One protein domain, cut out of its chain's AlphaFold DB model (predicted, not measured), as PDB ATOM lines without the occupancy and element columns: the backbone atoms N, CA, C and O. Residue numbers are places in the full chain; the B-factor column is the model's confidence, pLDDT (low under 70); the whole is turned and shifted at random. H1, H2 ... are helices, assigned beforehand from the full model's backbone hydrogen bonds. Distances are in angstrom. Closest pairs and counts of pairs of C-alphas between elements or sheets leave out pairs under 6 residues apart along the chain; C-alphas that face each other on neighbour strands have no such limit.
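This is residues 5 to 113 of the 117 residues of an uncharacterized protein of Mitsuokella sp. AF33-22 (UniProt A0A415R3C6). H1 and H2 form a helical hairpin that H4 crosses; H3 crosses H1 near its first residues, and short H5 packs on H4. The 109 printed residues have five named helices, H1 to H5 in order, and no named strand: all helix. The whole is compact, with a radius of gyration of the C-alphas of 13.6 A and spans of 38 by 28 by 28 A.

Find C-alpha 5 at (-24.367, 37.432, 35.416); from there H1, residues 5 to 28, runs 35.0 A. Then come H2, 37 to 50, 19.9 A; H3, 53 to 69, 23.7 A; H4, 75 to 94, 29.0 A; and H5, 108 to 112, 7.2 A, ending at (5.425, 36.002, 40.905).

Look at Ala 15 and Ala 79, the closest C-alphas of H1 and the hub H4, 4.8 A apart. H4 touches H2 about perpendicular, 76 degrees, closest C-alphas Met 44 and Ala 86, 5.1 A. Every O i to N i+4 pair is within hydrogen-bond range in H1, H2 and H4, 12 of 13 in H3, and 0 of 1 in H5, where 2 of 2 O i to N i+3 pairs are.

The printed part has no cut; residues 95 to 107 form the long link, and no printed residue is under 70 in pLDDT.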
ATOM      1  N   ASP A   5     -24.437  37.731  33.988       92.69
ATOM      2  CA  ASP A   5     -24.367  37.432  35.416       92.69
ATOM      3  C   ASP A   5     -23.657  36.102  35.704       92.69
ATOM      4  O   ASP A   5     -22.839  36.026  36.621       92.69
ATOM      5  N   MET A   6     -23.921  35.065  34.901       94.94
ATOM      6  CA  MET A   6     -23.192  33.797  34.990       94.94
ATOM      7  C   MET A   6     -21.727  33.970  34.593       94.94
ATOM      8  O   MET A   6     -20.858  33.404  35.253       94.94
ATOM      9  N   LEU A   7     -21.449  34.784  33.566       95.44
ATOM     10  CA  LEU A   7     -20.083  35.138  33.167       95.44
ATOM     11  C   LEU A   7     -19.305  35.714  34.344       95.44
ATOM     12  O   LEU A   7     -18.271  35.168  34.710       95.44
ATOM     13  N   VAL A   8     -19.838  36.752  34.985       97.44
ATOM     14  CA  VAL A   8     -19.182  37.415  36.119       97.44
ATOM     15  C   VAL A   8     -18.885  36.435  37.253       97.44
ATOM     16  O   VAL A   8     -17.770  36.418  37.775       97.44
ATOM     17  N   THR A   9     -19.846  35.576  37.601       97.38
ATOM     18  CA  THR A   9     -19.639  34.538  38.621       97.38
ATOM     19  C   THR A   9     -18.556  33.542  38.207       97.38
ATOM     20  O   THR A   9     -17.686  33.221  39.013       97.38
ATOM     21  N   LYS A  10     -18.557  33.076  36.952       97.56
ATOM     22  CA  LYS A  10     -17.546  32.140  36.440       97.56
ATOM     23  C   LYS A  10     -16.144  32.747  36.476       97.56
ATOM     24  O   LYS A  10     -15.237  32.102  36.993       97.56
ATOM     25  N   ILE A  11     -15.978  33.984  36.009       98.25
ATOM     26  CA  ILE A  11     -14.693  34.694  36.042       98.25
ATOM     27  C   ILE A  11     -14.184  34.845  37.477       98.25
ATOM     28  O   ILE A  11     -13.021  34.539  37.734       98.25
ATOM     29  N   LYS A  12     -15.053  35.235  38.426       98.31
ATOM     30  CA  LYS A  12     -14.686  35.300  39.850       98.31
ATOM     31  C   LYS A  12     -14.129  33.959  40.335       98.31
ATOM     32  O   LYS A  12     -13.071  33.924  40.953       98.31
ATOM     33  N   MET A  13     -14.827  32.860  40.048       98.44
ATOM     34  CA  MET A  13     -14.414  31.525  40.495       98.44
ATOM     35  C   MET A  13     -13.093  31.081  39.859       98.44
ATOM     36  O   MET A  13     -12.254  30.513  40.553       98.44
ATOM     37  N   ILE A  14     -12.877  31.374  38.573       98.38
ATOM     38  CA  ILE A  14     -11.612  31.073  37.889       98.38
ATOM     39  C   ILE A  14     -10.464  31.866  38.519       98.38
ATOM     40  O   ILE A  14      -9.435  31.272  38.825       98.38
ATOM     41  N   ALA A  15     -10.637  33.169  38.759       98.44
ATOM     42  CA  ALA A  15      -9.606  34.004  39.374       98.44
ATOM     43  C   ALA A  15      -9.223  33.492  40.773       98.44
ATOM     44  O   ALA A  15      -8.050  33.252  41.043       98.44
ATOM     45  N   LEU A  16     -10.212  33.223  41.635       98.56
ATOM     46  CA  LEU A  16      -9.968  32.669  42.974       98.56
ATOM     47  C   LEU A  16      -9.283  31.295  42.919       98.56
ATOM     48  O   LEU A  16      -8.368  31.030  43.697       98.56
ATOM     49  N   SER A  17      -9.694  30.431  41.986       98.25
ATOM     50  CA  SER A  17      -9.058  29.127  41.786       98.25
ATOM     51  C   SER A  17      -7.610  29.255  41.316       98.25
ATOM     52  O   SER A  17      -6.764  28.496  41.776       98.25
ATOM     53  N   LYS A  18      -7.316  30.192  40.407       97.88
ATOM     54  CA  LYS A  18      -5.953  30.443  39.926       97.88
ATOM     55  C   LYS A  18      -5.058  30.947  41.055       97.88
ATOM     56  O   LYS A  18      -3.961  30.428  41.215       97.88
ATOM     57  N   ILE A  19      -5.546  31.882  41.874       98.06
ATOM     58  CA  ILE A  19      -4.805  32.393  43.038       98.06
ATOM     59  C   ILE A  19      -4.429  31.251  43.990       98.06
ATOM     60  O   ILE A  19      -3.262  31.119  44.348       98.06
ATOM     61  N   ARG A  20      -5.377  30.365  44.325       97.00
ATOM     62  CA  ARG A  20      -5.088  29.168  45.135       97.00
ATOM     63  C   ARG A  20      -4.059  28.248  44.481       97.00
ATOM     64  O   ARG A  20      -3.160  27.770  45.159       97.00
ATOM     65  N   GLY A  21      -4.145  28.051  43.166       96.44
ATOM     66  CA  GLY A  21      -3.150  27.275  42.425       96.44
ATOM     67  C   GLY A  21      -1.735  27.859  42.521       96.44
ATOM     68  O   GLY A  21      -0.769  27.103  42.640       96.44
ATOM     69  N   ILE A  22      -1.600  29.190  42.525       95.62
ATOM     70  CA  ILE A  22      -0.312  29.868  42.729       95.62
ATOM     71  C   ILE A  22       0.179  29.643  44.164       95.62
ATOM     72  O   ILE A  22       1.328  29.246  44.343       95.62
ATOM     73  N   GLU A  23      -0.675  29.819  45.179       94.69
ATOM     74  CA  GLU A  23      -0.324  29.542  46.584       94.69
ATOM     75  C   GLU A  23       0.178  28.106  46.781       94.69
ATOM     76  O   GLU A  23       1.233  27.891  47.383       94.69
ATOM     77  N   ASP A  24      -0.546  27.127  46.235       94.62
ATOM     78  CA  ASP A  24      -0.179  25.712  46.299       94.62
ATOM     79  C   ASP A  24       1.169  25.455  45.614       94.62
ATOM     80  O   ASP A  24       2.030  24.742  46.144       94.62
ATOM     81  N   SER A  25       1.400  26.099  44.469       93.94
ATOM     82  CA  SER A  25       2.663  25.988  43.736       93.94
ATOM     83  C   SER A  25       3.833  26.586  44.523       93.94
ATOM     84  O   SER A  25       4.885  25.949  44.620       93.94
ATOM     85  N   VAL A  26       3.638  27.736  45.176       93.56
ATOM     86  CA  VAL A  26       4.631  28.370  46.063       93.56
ATOM     87  C   VAL A  26       4.950  27.477  47.258       93.56
ATOM     88  O   VAL A  26       6.113  27.354  47.634       93.56
ATOM     89  N   MET A  27       3.949  26.819  47.851       90.12
ATOM     90  CA  MET A  27       4.180  25.871  48.948       90.12
ATOM     91  C   MET A  27       4.988  24.653  48.492       90.12
ATOM     92  O   MET A  27       5.837  24.166  49.239       90.12
ATOM     93  N   SER A  28       4.741  24.171  47.272       93.12
ATOM     94  CA  SER A  28       5.438  23.004  46.723       93.12
ATOM     95  C   SER A  28       6.883  23.301  46.299       93.12
ATOM     96  O   SER A  28       7.759  22.455  46.473       93.12
ATOM     97  N   ASN A  29       7.146  24.498  45.766       90.94
ATOM     98  CA  ASN A  29       8.458  24.891  45.262       90.94
ATOM     99  C   ASN A  29       8.729  26.388  45.502       90.94
ATOM    100  O   ASN A  29       8.740  27.178  44.561       90.94
ATOM    101  N   PRO A  30       8.988  26.812  46.748       89.31
ATOM    102  CA  PRO A  30       9.120  28.233  47.077       89.31
ATOM    103  C   PRO A  30      10.332  28.908  46.416       89.31
ATOM    104  O   PRO A  30      10.368  30.128  46.313       89.31
ATOM    105  N   MET A  31      11.323  28.135  45.960       90.31
ATOM    106  CA  MET A  31      12.578  28.660  45.407       90.31
ATOM    107  C   MET A  31      12.426  29.281  44.015       90.31
ATOM    108  O   MET A  31      13.329  29.996  43.591       90.31
ATOM    109  N   VAL A  32      11.323  29.021  43.303       91.94
ATOM    110  CA  VAL A  32      11.066  29.602  41.969       91.94
ATOM    111  C   VAL A  32      10.158  30.834  42.010       91.94
ATOM    112  O   VAL A  32       9.910  31.447  40.973       91.94
ATOM    113  N   TYR A  33       9.685  31.217  43.199       92.81
ATOM    114  CA  TYR A  33       8.761  32.329  43.401       92.81
ATOM    115  C   TYR A  33       9.397  33.462  44.207       92.81
ATOM    116  O   TYR A  33      10.336  33.265  44.983       92.81
ATOM    117  N   ARG A  34       8.855  34.671  44.055       90.94
ATOM    118  CA  ARG A  34       9.201  35.807  44.914       90.94
ATOM    119  C   ARG A  34       8.779  35.528  46.357       90.94
ATOM    120  O   ARG A  34       7.771  34.867  46.611       90.94
ATOM    121  N   ARG A  35       9.539  36.063  47.315       87.19
ATOM    122  CA  ARG A  35       9.346  35.814  48.757       87.19
ATOM    123  C   ARG A  35       7.976  36.273  49.278       87.19
ATOM    124  O   ARG A  35       7.448  35.678  50.213       87.19
ATOM    125  N   ASP A  36       7.438  37.328  48.694       90.56
ATOM    126  CA  ASP A  36       6.169  37.989  49.016       90.56
ATOM    127  C   ASP A  36       4.955  37.387  48.289       90.56
ATOM    128  O   ASP A  36       3.822  37.704  48.648       90.56
ATOM    129  N   THR A  37       5.159  36.461  47.340       93.69
ATOM    130  CA  THR A  37       4.092  35.865  46.513       93.69
ATOM    131  C   THR A  37       2.888  35.404  47.327       93.69
ATOM    132  O   THR A  37       1.750  35.649  46.941       93.69
ATOM    133  N   ARG A  38       3.119  34.752  48.473       93.88
ATOM    134  CA  ARG A  38       2.032  34.265  49.329       93.88
ATOM    135  C   ARG A  38       1.188  35.406  49.897       93.88
ATOM    136  O   ARG A  38      -0.030  35.310  49.864       93.88
ATOM    137  N   ALA A  39       1.824  36.475  50.375       94.00
ATOM    138  CA  ALA A  39       1.115  37.635  50.910       94.00
ATOM    139  C   ALA A  39       0.285  38.320  49.815       94.00
ATOM    140  O   ALA A  39      -0.875  38.655  50.040       94.00
ATOM    141  N   TYR A  40       0.840  38.445  48.605       96.25
ATOM    142  CA  TYR A  40       0.092  38.960  47.460       96.25
ATOM    143  C   TYR A  40      -1.079  38.057  47.062       96.25
ATOM    144  O   TYR A  40      -2.153  38.568  46.757       96.25
ATOM    145  N   CYS A  41      -0.911  36.734  47.075       97.19
ATOM    146  CA  CYS A  41      -2.001  35.805  46.774       97.19
ATOM    147  C   CYS A  41      -3.133  35.896  47.799       97.19
ATOM    148  O   CYS A  41      -4.287  36.054  47.402       97.19
ATOM    149  N   GLU A  42      -2.797  35.895  49.091       96.81
ATOM    150  CA  GLU A  42      -3.769  36.044  50.176       96.81
ATOM    151  C   GLU A  42      -4.538  37.373  50.027       96.81
ATOM    152  O   GLU A  42      -5.770  37.382  50.013       96.81
ATOM    153  N   ALA A  43      -3.831  38.480  49.776       97.38
ATOM    154  CA  ALA A  43      -4.445  39.789  49.566       97.38
ATOM    155  C   ALA A  43      -5.335  39.851  48.312       97.38
ATOM    156  O   ALA A  43      -6.464  40.342  48.374       97.38
ATOM    157  N   MET A  44      -4.877  39.331  47.169       98.00
ATOM    158  CA  MET A  44      -5.687  39.274  45.946       98.00
ATOM    159  C   MET A  44      -6.952  38.437  46.145       98.00
ATOM    160  O   MET A  44      -8.028  38.822  45.672       98.00
ATOM    161  N   TYR A  45      -6.828  37.293  46.826       98.38
ATOM    162  CA  TYR A  45      -7.957  36.422  47.131       98.38
ATOM    163  C   TYR A  45      -8.997  37.186  47.948       98.38
ATOM    164  O   TYR A  45     -10.167  37.213  47.561       98.38
ATOM    165  N   ASP A  46      -8.560  37.859  49.013       98.06
ATOM    166  CA  ASP A  46      -9.424  38.631  49.902       98.06
ATOM    167  C   ASP A  46     -10.085  39.814  49.186       98.06
ATOM    168  O   ASP A  46     -11.289  40.049  49.341       98.06
ATOM    169  N   VAL A  47      -9.341  40.535  48.344       97.88
ATOM    170  CA  VAL A  47      -9.883  41.627  47.524       97.88
ATOM    171  C   VAL A  47     -11.012  41.103  46.630       97.88
ATOM    172  O   VAL A  47     -12.131  41.618  46.682       97.88
ATOM    173  N   ILE A  48     -10.773  40.042  45.852       98.25
ATOM    174  CA  ILE A  48     -11.771  39.498  44.913       98.25
ATOM    175  C   ILE A  48     -12.943  38.839  45.652       98.25
ATOM    176  O   ILE A  48     -14.100  38.968  45.226       98.25
ATOM    177  N   SER A  49     -12.695  38.126  46.755       98.00
ATOM    178  CA  SER A  49     -13.747  37.445  47.512       98.00
ATOM    179  C   SER A  49     -14.754  38.442  48.073       98.00
ATOM    180  O   SER A  49     -15.961  38.190  47.971       98.00
ATOM    181  N   ASN A  50     -14.266  39.586  48.562       97.69
ATOM    182  CA  ASN A  50     -15.068  40.634  49.190       97.69
ATOM    183  C   ASN A  50     -15.676  41.646  48.207       97.69
ATOM    184  O   ASN A  50     -16.545  42.424  48.601       97.69
ATOM    185  N   MET A  51     -15.304  41.625  46.921       97.50
ATOM    186  CA  MET A  51     -15.985  42.456  45.924       97.50
ATOM    187  C   MET A  51     -17.470  42.093  45.821       97.50
ATOM    188  O   MET A  51     -17.850  40.938  45.584       97.50
ATOM    189  N   SER A  52     -18.318  43.119  45.913       97.62
ATOM    190  CA  SER A  52     -19.742  42.986  45.624       97.62
ATOM    191  C   SER A  52     -19.962  42.592  44.163       97.62
ATOM    192  O   SER A  52     -19.184  42.925  43.265       97.62
ATOM    193  N   PHE A  53     -21.089  41.937  43.890       96.25
ATOM    194  CA  PHE A  53     -21.439  41.545  42.526       96.25
ATOM    195  C   PHE A  53     -21.545  42.743  41.566       96.25
ATOM    196  O   PHE A  53     -21.193  42.636  40.393       96.25
ATOM    197  N   ALA A  54     -21.978  43.905  42.066       97.12
ATOM    198  CA  ALA A  54     -22.035  45.139  41.286       97.12
ATOM    199  C   ALA A  54     -20.638  45.656  40.902       97.12
ATOM    200  O   ALA A  54     -20.450  46.096  39.769       97.12
ATOM    201  N   GLN A  55     -19.659  45.576  41.811       97.25
ATOM    202  CA  GLN A  55     -18.263  45.915  41.509       97.25
ATOM    203  C   GLN A  55     -17.686  44.951  40.470       97.25
ATOM    204  O   GLN A  55     -17.165  45.400  39.453       97.25
ATOM    205  N   LEU A  56     -17.874  43.643  40.664       97.62
ATOM    206  CA  LEU A  56     -17.402  42.630  39.718       97.62
ATOM    207  C   LEU A  56     -17.999  42.827  38.325       97.62
ATOM    208  O   LEU A  56     -17.268  42.794  37.343       97.62
ATOM    209  N   LYS A  57     -19.302  43.107  38.221       97.38
ATOM    210  CA  LYS A  57     -19.955  43.427  36.942       97.38
ATOM    211  C   LYS A  57     -19.307  44.609  36.227       97.38
ATOM    212  O   LYS A  57     -19.092  44.533  35.022       97.38
ATOM    213  N   ARG A  58     -19.004  45.686  36.959       97.31
ATOM    214  CA  ARG A  58     -18.384  46.902  36.404       97.31
ATOM    215  C   ARG A  58     -16.964  46.668  35.888       97.31
ATOM    216  O   ARG A  58     -16.527  47.428  35.039       97.31
ATOM    217  N   ILE A  59     -16.274  45.648  36.392       97.06
ATOM    218  CA  ILE A  59     -14.905  45.303  35.991       97.06
ATOM    219  C   ILE A  59     -14.920  44.245  34.882       97.06
ATOM    220  O   ILE A  59     -14.379  44.455  33.803       97.06
ATOM    221  N   VAL A  60     -15.575  43.110  35.130       97.56
ATOM    222  CA  VAL A  60     -15.497  41.918  34.278       97.56
ATOM    223  C   VAL A  60     -16.180  42.121  32.928       97.56
ATOM    224  O   VAL A  60     -15.654  41.663  31.920       97.56
ATOM    225  N   ILE A  61     -17.340  42.790  32.887       96.44
ATOM    226  CA  ILE A  61     -18.091  42.942  31.630       96.44
ATOM    227  C   ILE A  61     -17.293  43.769  30.609       96.44
ATOM    228  O   ILE A  61     -17.100  43.254  29.509       96.44
ATOM    229  N   PRO A  62     -16.768  44.968  30.941       97.00
ATOM    230  CA  PRO A  62     -15.956  45.728  29.990       97.00
ATOM    231  C   PRO A  62     -14.696  44.992  29.526       97.00
ATOM    232  O   PRO A  62     -14.374  45.028  28.346       97.00
ATOM    233  N   ILE A  63     -13.997  44.287  30.427       96.25
ATOM    234  CA  ILE A  63     -12.800  43.507  30.065       96.25
ATOM    235  C   ILE A  63     -13.162  42.409  29.063       96.25
ATOM    236  O   ILE A  63     -12.506  42.262  28.034       96.25
ATOM    237  N   TYR A  64     -14.223  41.653  29.348       96.50
ATOM    238  CA  TYR A  64     -14.696  40.607  28.452       96.50
ATOM    239  C   TYR A  64     -15.098  41.169  27.085       96.50
ATOM    240  O   TYR A  64     -14.736  40.591  26.065       96.50
ATOM    241  N   GLU A  65     -15.835  42.280  27.050       95.56
ATOM    242  CA  GLU A  65     -16.276  42.911  25.800       95.56
ATOM    243  C   GLU A  65     -15.085  43.391  24.961       95.56
ATOM    244  O   GLU A  65     -15.025  43.067  23.778       95.56
ATOM    245  N   ASN A  66     -14.085  44.023  25.580       95.12
ATOM    246  CA  ASN A  66     -12.850  44.419  24.896       95.12
ATOM    247  C   ASN A  66     -12.118  43.213  24.289       95.12
ATOM    248  O   ASN A  66     -11.720  43.241  23.126       95.12
ATOM    249  N   TYR A  67     -11.965  42.124  25.048       94.88
ATOM    250  CA  TYR A  67     -11.362  40.907  24.508       94.88
ATOM    251  C   TYR A  67     -12.225  40.263  23.417       94.88
ATOM    252  O   TYR A  67     -11.684  39.718  22.456       94.88
ATOM    253  N   ALA A  68     -13.553  40.338  23.517       94.31
ATOM    254  CA  ALA A  68     -14.465  39.809  22.506       94.31
ATOM    255  C   ALA A  68     -14.335  40.557  21.176       94.31
ATOM    256  O   ALA A  68     -14.300  39.914  20.127       94.31
ATOM    257  N   GLU A  69     -14.197  41.883  21.215       94.88
ATOM    258  CA  GLU A  69     -13.948  42.717  20.030       94.88
ATOM    259  C   GLU A  69     -12.639  42.347  19.319       94.88
ATOM    260  O   GLU A  69     -12.553  42.418  18.094       94.88
ATOM    261  N   MET A  70     -11.643  41.878  20.074       93.00
ATOM    262  CA  MET A  70     -10.354  41.413  19.550       93.00
ATOM    263  C   MET A  70     -10.352  39.928  19.149       93.00
ATOM    264  O   MET A  70      -9.326  39.415  18.707       93.00
ATOM    265  N   GLY A  71     -11.470  39.208  19.307       92.25
ATOM    266  CA  GLY A  71     -11.541  37.764  19.056       92.25
ATOM    267  C   GLY A  71     -10.794  36.907  20.091       92.25
ATOM    268  O   GLY A  71     -10.437  35.769  19.800       92.25
ATOM    269  N   MET A  72     -10.562  37.447  21.291       89.94
ATOM    270  CA  MET A  72      -9.758  36.865  22.374       89.94
ATOM    271  C   MET A  72     -10.531  36.710  23.695       89.94
ATOM    272  O   MET A  72      -9.922  36.683  24.761       89.94
ATOM    273  N   ALA A  73     -11.867  36.633  23.665       87.88
ATOM    274  CA  ALA A  73     -12.705  36.481  24.864       87.88
ATOM    275  C   ALA A  73     -12.593  35.085  25.509       87.88
ATOM    276  O   ALA A  73     -13.555  34.318  25.549       87.88
ATOM    277  N   ASP A  74     -11.406  34.760  26.012       94.00
ATOM    278  CA  ASP A  74     -11.151  33.602  26.854       94.00
ATOM    279  C   ASP A  74     -11.331  33.976  28.329       94.00
ATOM    280  O   ASP A  74     -10.808  34.984  28.817       94.00
ATOM    281  N   ASP A  75     -12.057  33.135  29.062       95.81
ATOM    282  CA  ASP A  75     -12.330  33.361  30.480       95.81
ATOM    283  C   ASP A  75     -11.045  33.402  31.324       95.81
ATOM    284  O   ASP A  75     -10.991  34.071  32.357       95.81
ATOM    285  N   GLY A  76      -9.996  32.702  30.885       94.81
ATOM    286  CA  GLY A  76      -8.685  32.700  31.513       94.81
ATOM    287  C   GLY A  76      -7.986  34.055  31.434       94.81
ATOM    288  O   GLY A  76      -7.404  34.451  32.447       94.81
ATOM    289  N   TYR A  77      -8.081  34.767  30.303       94.50
ATOM    290  CA  TYR A  77      -7.538  36.126  30.136       94.50
ATOM    291  C   TYR A  77      -8.299  37.155  30.970       94.50
ATOM    292  O   TYR A  77      -7.698  38.001  31.634       94.50
ATOM    293  N   VAL A  78      -9.629  37.058  30.993       96.88
ATOM    294  CA  VAL A  78     -10.469  37.964  31.790       96.88
ATOM    295  C   VAL A  78     -10.218  37.758  33.286       96.88
ATOM    296  O   VAL A  78     -10.114  38.726  34.040       96.88
ATOM    297  N   ALA A  79     -10.092  36.503  33.730       97.75
ATOM    298  CA  ALA A  79      -9.759  36.185  35.116       97.75
ATOM    299  C   ALA A  79      -8.356  36.669  35.503       97.75
ATOM    300  O   ALA A  79      -8.182  37.184  36.603       97.75
ATOM    301  N   ASP A  80      -7.380  36.548  34.603       97.06
ATOM    302  CA  ASP A  80      -6.025  37.054  34.831       97.06
ATOM    303  C   ASP A  80      -6.000  38.588  34.943       97.06
ATOM    304  O   ASP A  80      -5.434  39.133  35.885       97.06
ATOM    305  N   SER A  81      -6.746  39.291  34.087       96.50
ATOM    306  CA  SER A  81      -6.930  40.744  34.210       96.50
ATOM    307  C   SER A  81      -7.571  41.140  35.542       96.50
ATOM    308  O   SER A  81      -7.165  42.121  36.164       96.50
ATOM    309  N   LEU A  82      -8.561  40.375  36.017       97.88
ATOM    310  CA  LEU A  82      -9.162  40.602  37.334       97.88
ATOM    311  C   LEU A  82      -8.135  40.404  38.464       97.88
ATOM    312  O   LEU A  82      -8.145  41.168  39.429       97.88
ATOM    313  N   MET A  83      -7.239  39.422  38.335       98.06
ATOM    314  CA  MET A  83      -6.128  39.214  39.268       98.06
ATOM    315  C   MET A  83      -5.123  40.377  39.225       98.06
ATOM    316  O   MET A  83      -4.737  40.854  40.288       98.06
ATOM    317  N   MET A  84      -4.767  40.905  38.041       96.94
ATOM    318  CA  MET A  84      -3.897  42.092  37.920       96.94
ATOM    319  C   MET A  84      -4.483  43.290  38.660       96.94
ATOM    320  O   MET A  84      -3.775  43.974  39.393       96.94
ATOM    321  N   ILE A  85      -5.789  43.525  38.496       96.94
ATOM    322  CA  ILE A  85      -6.485  44.628  39.165       96.94
ATOM    323  C   ILE A  85      -6.428  44.446  40.682       96.94
ATOM    324  O   ILE A  85      -6.145  45.401  41.400       96.94
ATOM    325  N   ALA A  86      -6.684  43.234  41.179       97.62
ATOM    326  CA  ALA A  86      -6.623  42.950  42.609       97.62
ATOM    327  C   ALA A  86      -5.211  43.164  43.181       97.62
ATOM    328  O   ALA A  86      -5.072  43.776  44.238       97.62
ATOM    329  N   LEU A  87      -4.177  42.727  42.456       97.12
ATOM    330  CA  LEU A  87      -2.781  42.944  42.831       97.12
ATOM    331  C   LEU A  87      -2.444  44.437  42.882       97.12
ATOM    332  O   LEU A  87      -1.917  44.910  43.884       97.12
ATOM    333  N   ALA A  88      -2.815  45.189  41.844       96.75
ATOM    334  CA  ALA A  88      -2.570  46.625  41.777       96.75
ATOM    335  C   ALA A  88      -3.280  47.393  42.902       96.75
ATOM    336  O   ALA A  88      -2.707  48.318  43.474       96.75
ATOM    337  N   LEU A  89      -4.520  47.014  43.237       96.12
ATOM    338  CA  LEU A  89      -5.262  47.611  44.351       96.12
ATOM    339  C   LEU A  89      -4.519  47.423  45.675       96.12
ATOM    340  O   LEU A  89      -4.366  48.390  46.418       96.12
ATOM    341  N   TYR A  90      -4.031  46.211  45.934       96.56
ATOM    342  CA  TYR A  90      -3.270  45.928  47.145       96.56
ATOM    343  C   TYR A  90      -1.916  46.651  47.165       96.56
ATOM    344  O   TYR A  90      -1.584  47.278  48.164       96.56
ATOM    345  N   GLN A  91      -1.165  46.647  46.057       95.75
ATOM    346  CA  GLN A  91       0.110  47.373  45.949       95.75
ATOM    347  C   GLN A  91      -0.063  48.872  46.220       95.75
ATOM    348  O   GLN A  91       0.700  49.457  46.987       95.75
ATOM    349  N   ASN A  92      -1.122  49.478  45.676       96.19
ATOM    350  CA  ASN A  92      -1.464  50.871  45.958       96.19
ATOM    351  C   ASN A  92      -1.805  51.101  47.441       96.19
ATOM    352  O   ASN A  92      -1.430  52.132  47.996       96.19
ATOM    353  N   GLU A  93      -2.507  50.164  48.088       95.12
ATOM    354  CA  GLU A  93      -2.856  50.249  49.513       95.12
ATOM    355  C   GLU A  93      -1.613  50.262  50.414       95.12
ATOM    356  O   GLU A  93      -1.557  51.029  51.376       95.12
ATOM    357  N   ILE A  94      -0.598  49.461  50.080       95.19
ATOM    358  CA  ILE A  94       0.653  49.372  50.850       95.19
ATOM    359  C   ILE A  94       1.733  50.368  50.395       95.19
ATOM    360  O   ILE A  94       2.809  50.416  50.990       95.19
ATOM    361  N   GLY A  95       1.444  51.200  49.388       93.44
ATOM    362  CA  GLY A  95       2.349  52.239  48.889       93.44
ATOM    363  C   GLY A  95       3.501  51.718  48.025       93.44
ATOM    364  O   GLY A  95       4.536  52.377  47.930       93.44
ATOM    365  N   GLU A  96       3.338  50.546  47.414       93.12
ATOM    366  CA  GLU A  96       4.285  49.984  46.451       93.12
ATOM    367  C   GLU A  96       4.005  50.474  45.025       93.12
ATOM    368  O   GLU A  96       2.878  50.819  44.669       93.12
ATOM    369  N   GLU A  97       5.042  50.468  44.183       91.94
ATOM    370  CA  GLU A  97       4.884  50.660  42.740       91.94
ATOM    371  C   GLU A  97       4.021  49.523  42.178       91.94
ATOM    372  O   GLU A  97       4.388  48.347  42.271       91.94
ATOM    373  N   ASN A  98       2.856  49.855  41.618       92.88
ATOM    374  CA  ASN A  98       1.911  48.830  41.190       92.88
ATOM    375  C   ASN A  98       2.335  48.162  39.869       92.88
ATOM    376  O   ASN A  98       3.135  48.684  39.094       92.88
ATOM    377  N   ILE A  99       1.769  46.985  39.603       93.12
ATOM    378  CA  ILE A  99       2.100  46.139  38.449       93.12
ATOM    379  C   ILE A  99       1.919  46.839  37.087       93.12
ATOM    380  O   ILE A  99       2.622  46.506  36.131       93.12
ATOM    381  N   TYR A 100       1.019  47.823  36.985       92.12
ATOM    382  CA  TYR A 100       0.812  48.581  35.750       92.12
ATOM    383  C   TYR A 100       1.904  49.626  35.529       92.12
ATOM    384  O   TYR A 100       2.382  49.768  34.404       92.12
ATOM    385  N   ASP A 101       2.333  50.308  36.593       92.19
ATOM    386  CA  ASP A 101       3.419  51.295  36.541       92.19
ATOM    387  C   ASP A 101       4.756  50.636  36.168       92.19
ATOM    388  O   ASP A 101       5.557  51.206  35.427       92.19
ATOM    389  N   GLN A 102       4.936  49.372  36.559       89.44
ATOM    390  CA  GLN A 102       6.074  48.537  36.159       89.44
ATOM    391  C   GLN A 102       6.048  48.127  34.670       89.44
ATOM    392  O   GLN A 102       6.998  47.511  34.183       89.44
ATOM    393  N   GLY A 103       4.970  48.424  33.934       87.31
ATOM    394  CA  GLY A 103       4.811  48.052  32.525       87.31
ATOM    395  C   GLY A 103       4.633  46.548  32.296       87.31
ATOM    396  O   GLY A 103       4.992  46.043  31.228       87.31
ATOM    397  N   TRP A 104       4.115  45.811  33.284       87.06
ATOM    398  CA  TRP A 104       3.929  44.366  33.164       87.06
ATOM    399  C   TRP A 104       2.850  44.023  32.132       87.06
ATOM    400  O   TRP A 104       1.755  44.584  32.144       87.06
ATOM    401  N   THR A 105       3.157  43.084  31.235       84.19
ATOM    402  CA  THR A 105       2.297  42.744  30.083       84.19
ATOM    403  C   THR A 105       2.106  41.238  29.859       84.19
ATOM    404  O   THR A 105       1.472  40.854  28.878       84.19
ATOM    405  N   SER A 106       2.613  40.379  30.756       88.81
ATOM    406  CA  SER A 106       2.374  38.921  30.738       88.81
ATOM    407  C   SER A 106       1.309  38.518  31.760       88.81
ATOM    408  O   SER A 106       0.830  39.369  32.506       88.81
ATOM    409  N   TYR A 107       0.977  37.228  31.844       88.75
ATOM    410  CA  TYR A 107       0.090  36.701  32.881       88.75
ATOM    411  C   TYR A 107       0.551  37.087  34.293       88.75
ATOM    412  O   TYR A 107       1.749  37.205  34.570       88.75
ATOM    413  N   VAL A 108      -0.405  37.240  35.210       91.06
ATOM    414  CA  VAL A 108      -0.135  37.582  36.619       91.06
ATOM    415  C   VAL A 108       0.731  36.534  37.298       91.06
ATOM    416  O   VAL A 108       1.570  36.863  38.126       91.06
ATOM    417  N   GLU A 109       0.551  35.261  36.955       88.88
ATOM    418  CA  GLU A 109       1.366  34.194  37.530       88.88
ATOM    419  C   GLU A 109       2.864  34.413  37.268       88.88
ATOM    420  O   GLU A 109       3.685  34.208  38.164       88.88
ATOM    421  N   ASP A 110       3.216  34.886  36.072       91.12
ATOM    422  CA  ASP A 110       4.606  35.128  35.688       91.12
ATOM    423  C   ASP A 110       5.232  36.257  36.511       91.12
ATOM    424  O   ASP A 110       6.437  36.233  36.760       91.12
ATOM    425  N   PHE A 111       4.428  37.219  36.984       91.12
ATOM    426  CA  PHE A 111       4.916  38.283  37.861       91.12
ATOM    427  C   PHE A 111       5.537  37.695  39.127       91.12
ATOM    428  O   PHE A 111       6.587  38.161  39.568       91.12
ATOM    429  N   PHE A 112       4.949  36.634  39.678       92.38
ATOM    430  CA  PHE A 112       5.425  36.002  40.905       92.38
ATOM    431  C   PHE A 112       6.632  35.087  40.716       92.38
ATOM    432  O   PHE A 112       7.260  34.708  41.707       92.38
ATOM    433  N   ARG A 113       6.984  34.726  39.480       91.12
ATOM    434  CA  ARG A 113       8.155  33.889  39.211       91.12
ATOM    435  C   ARG A 113       9.436  34.712  39.331       91.12
ATOM    436  O   ARG A 113       9.481  35.899  39.004       91.12
TER     437      ARG A 113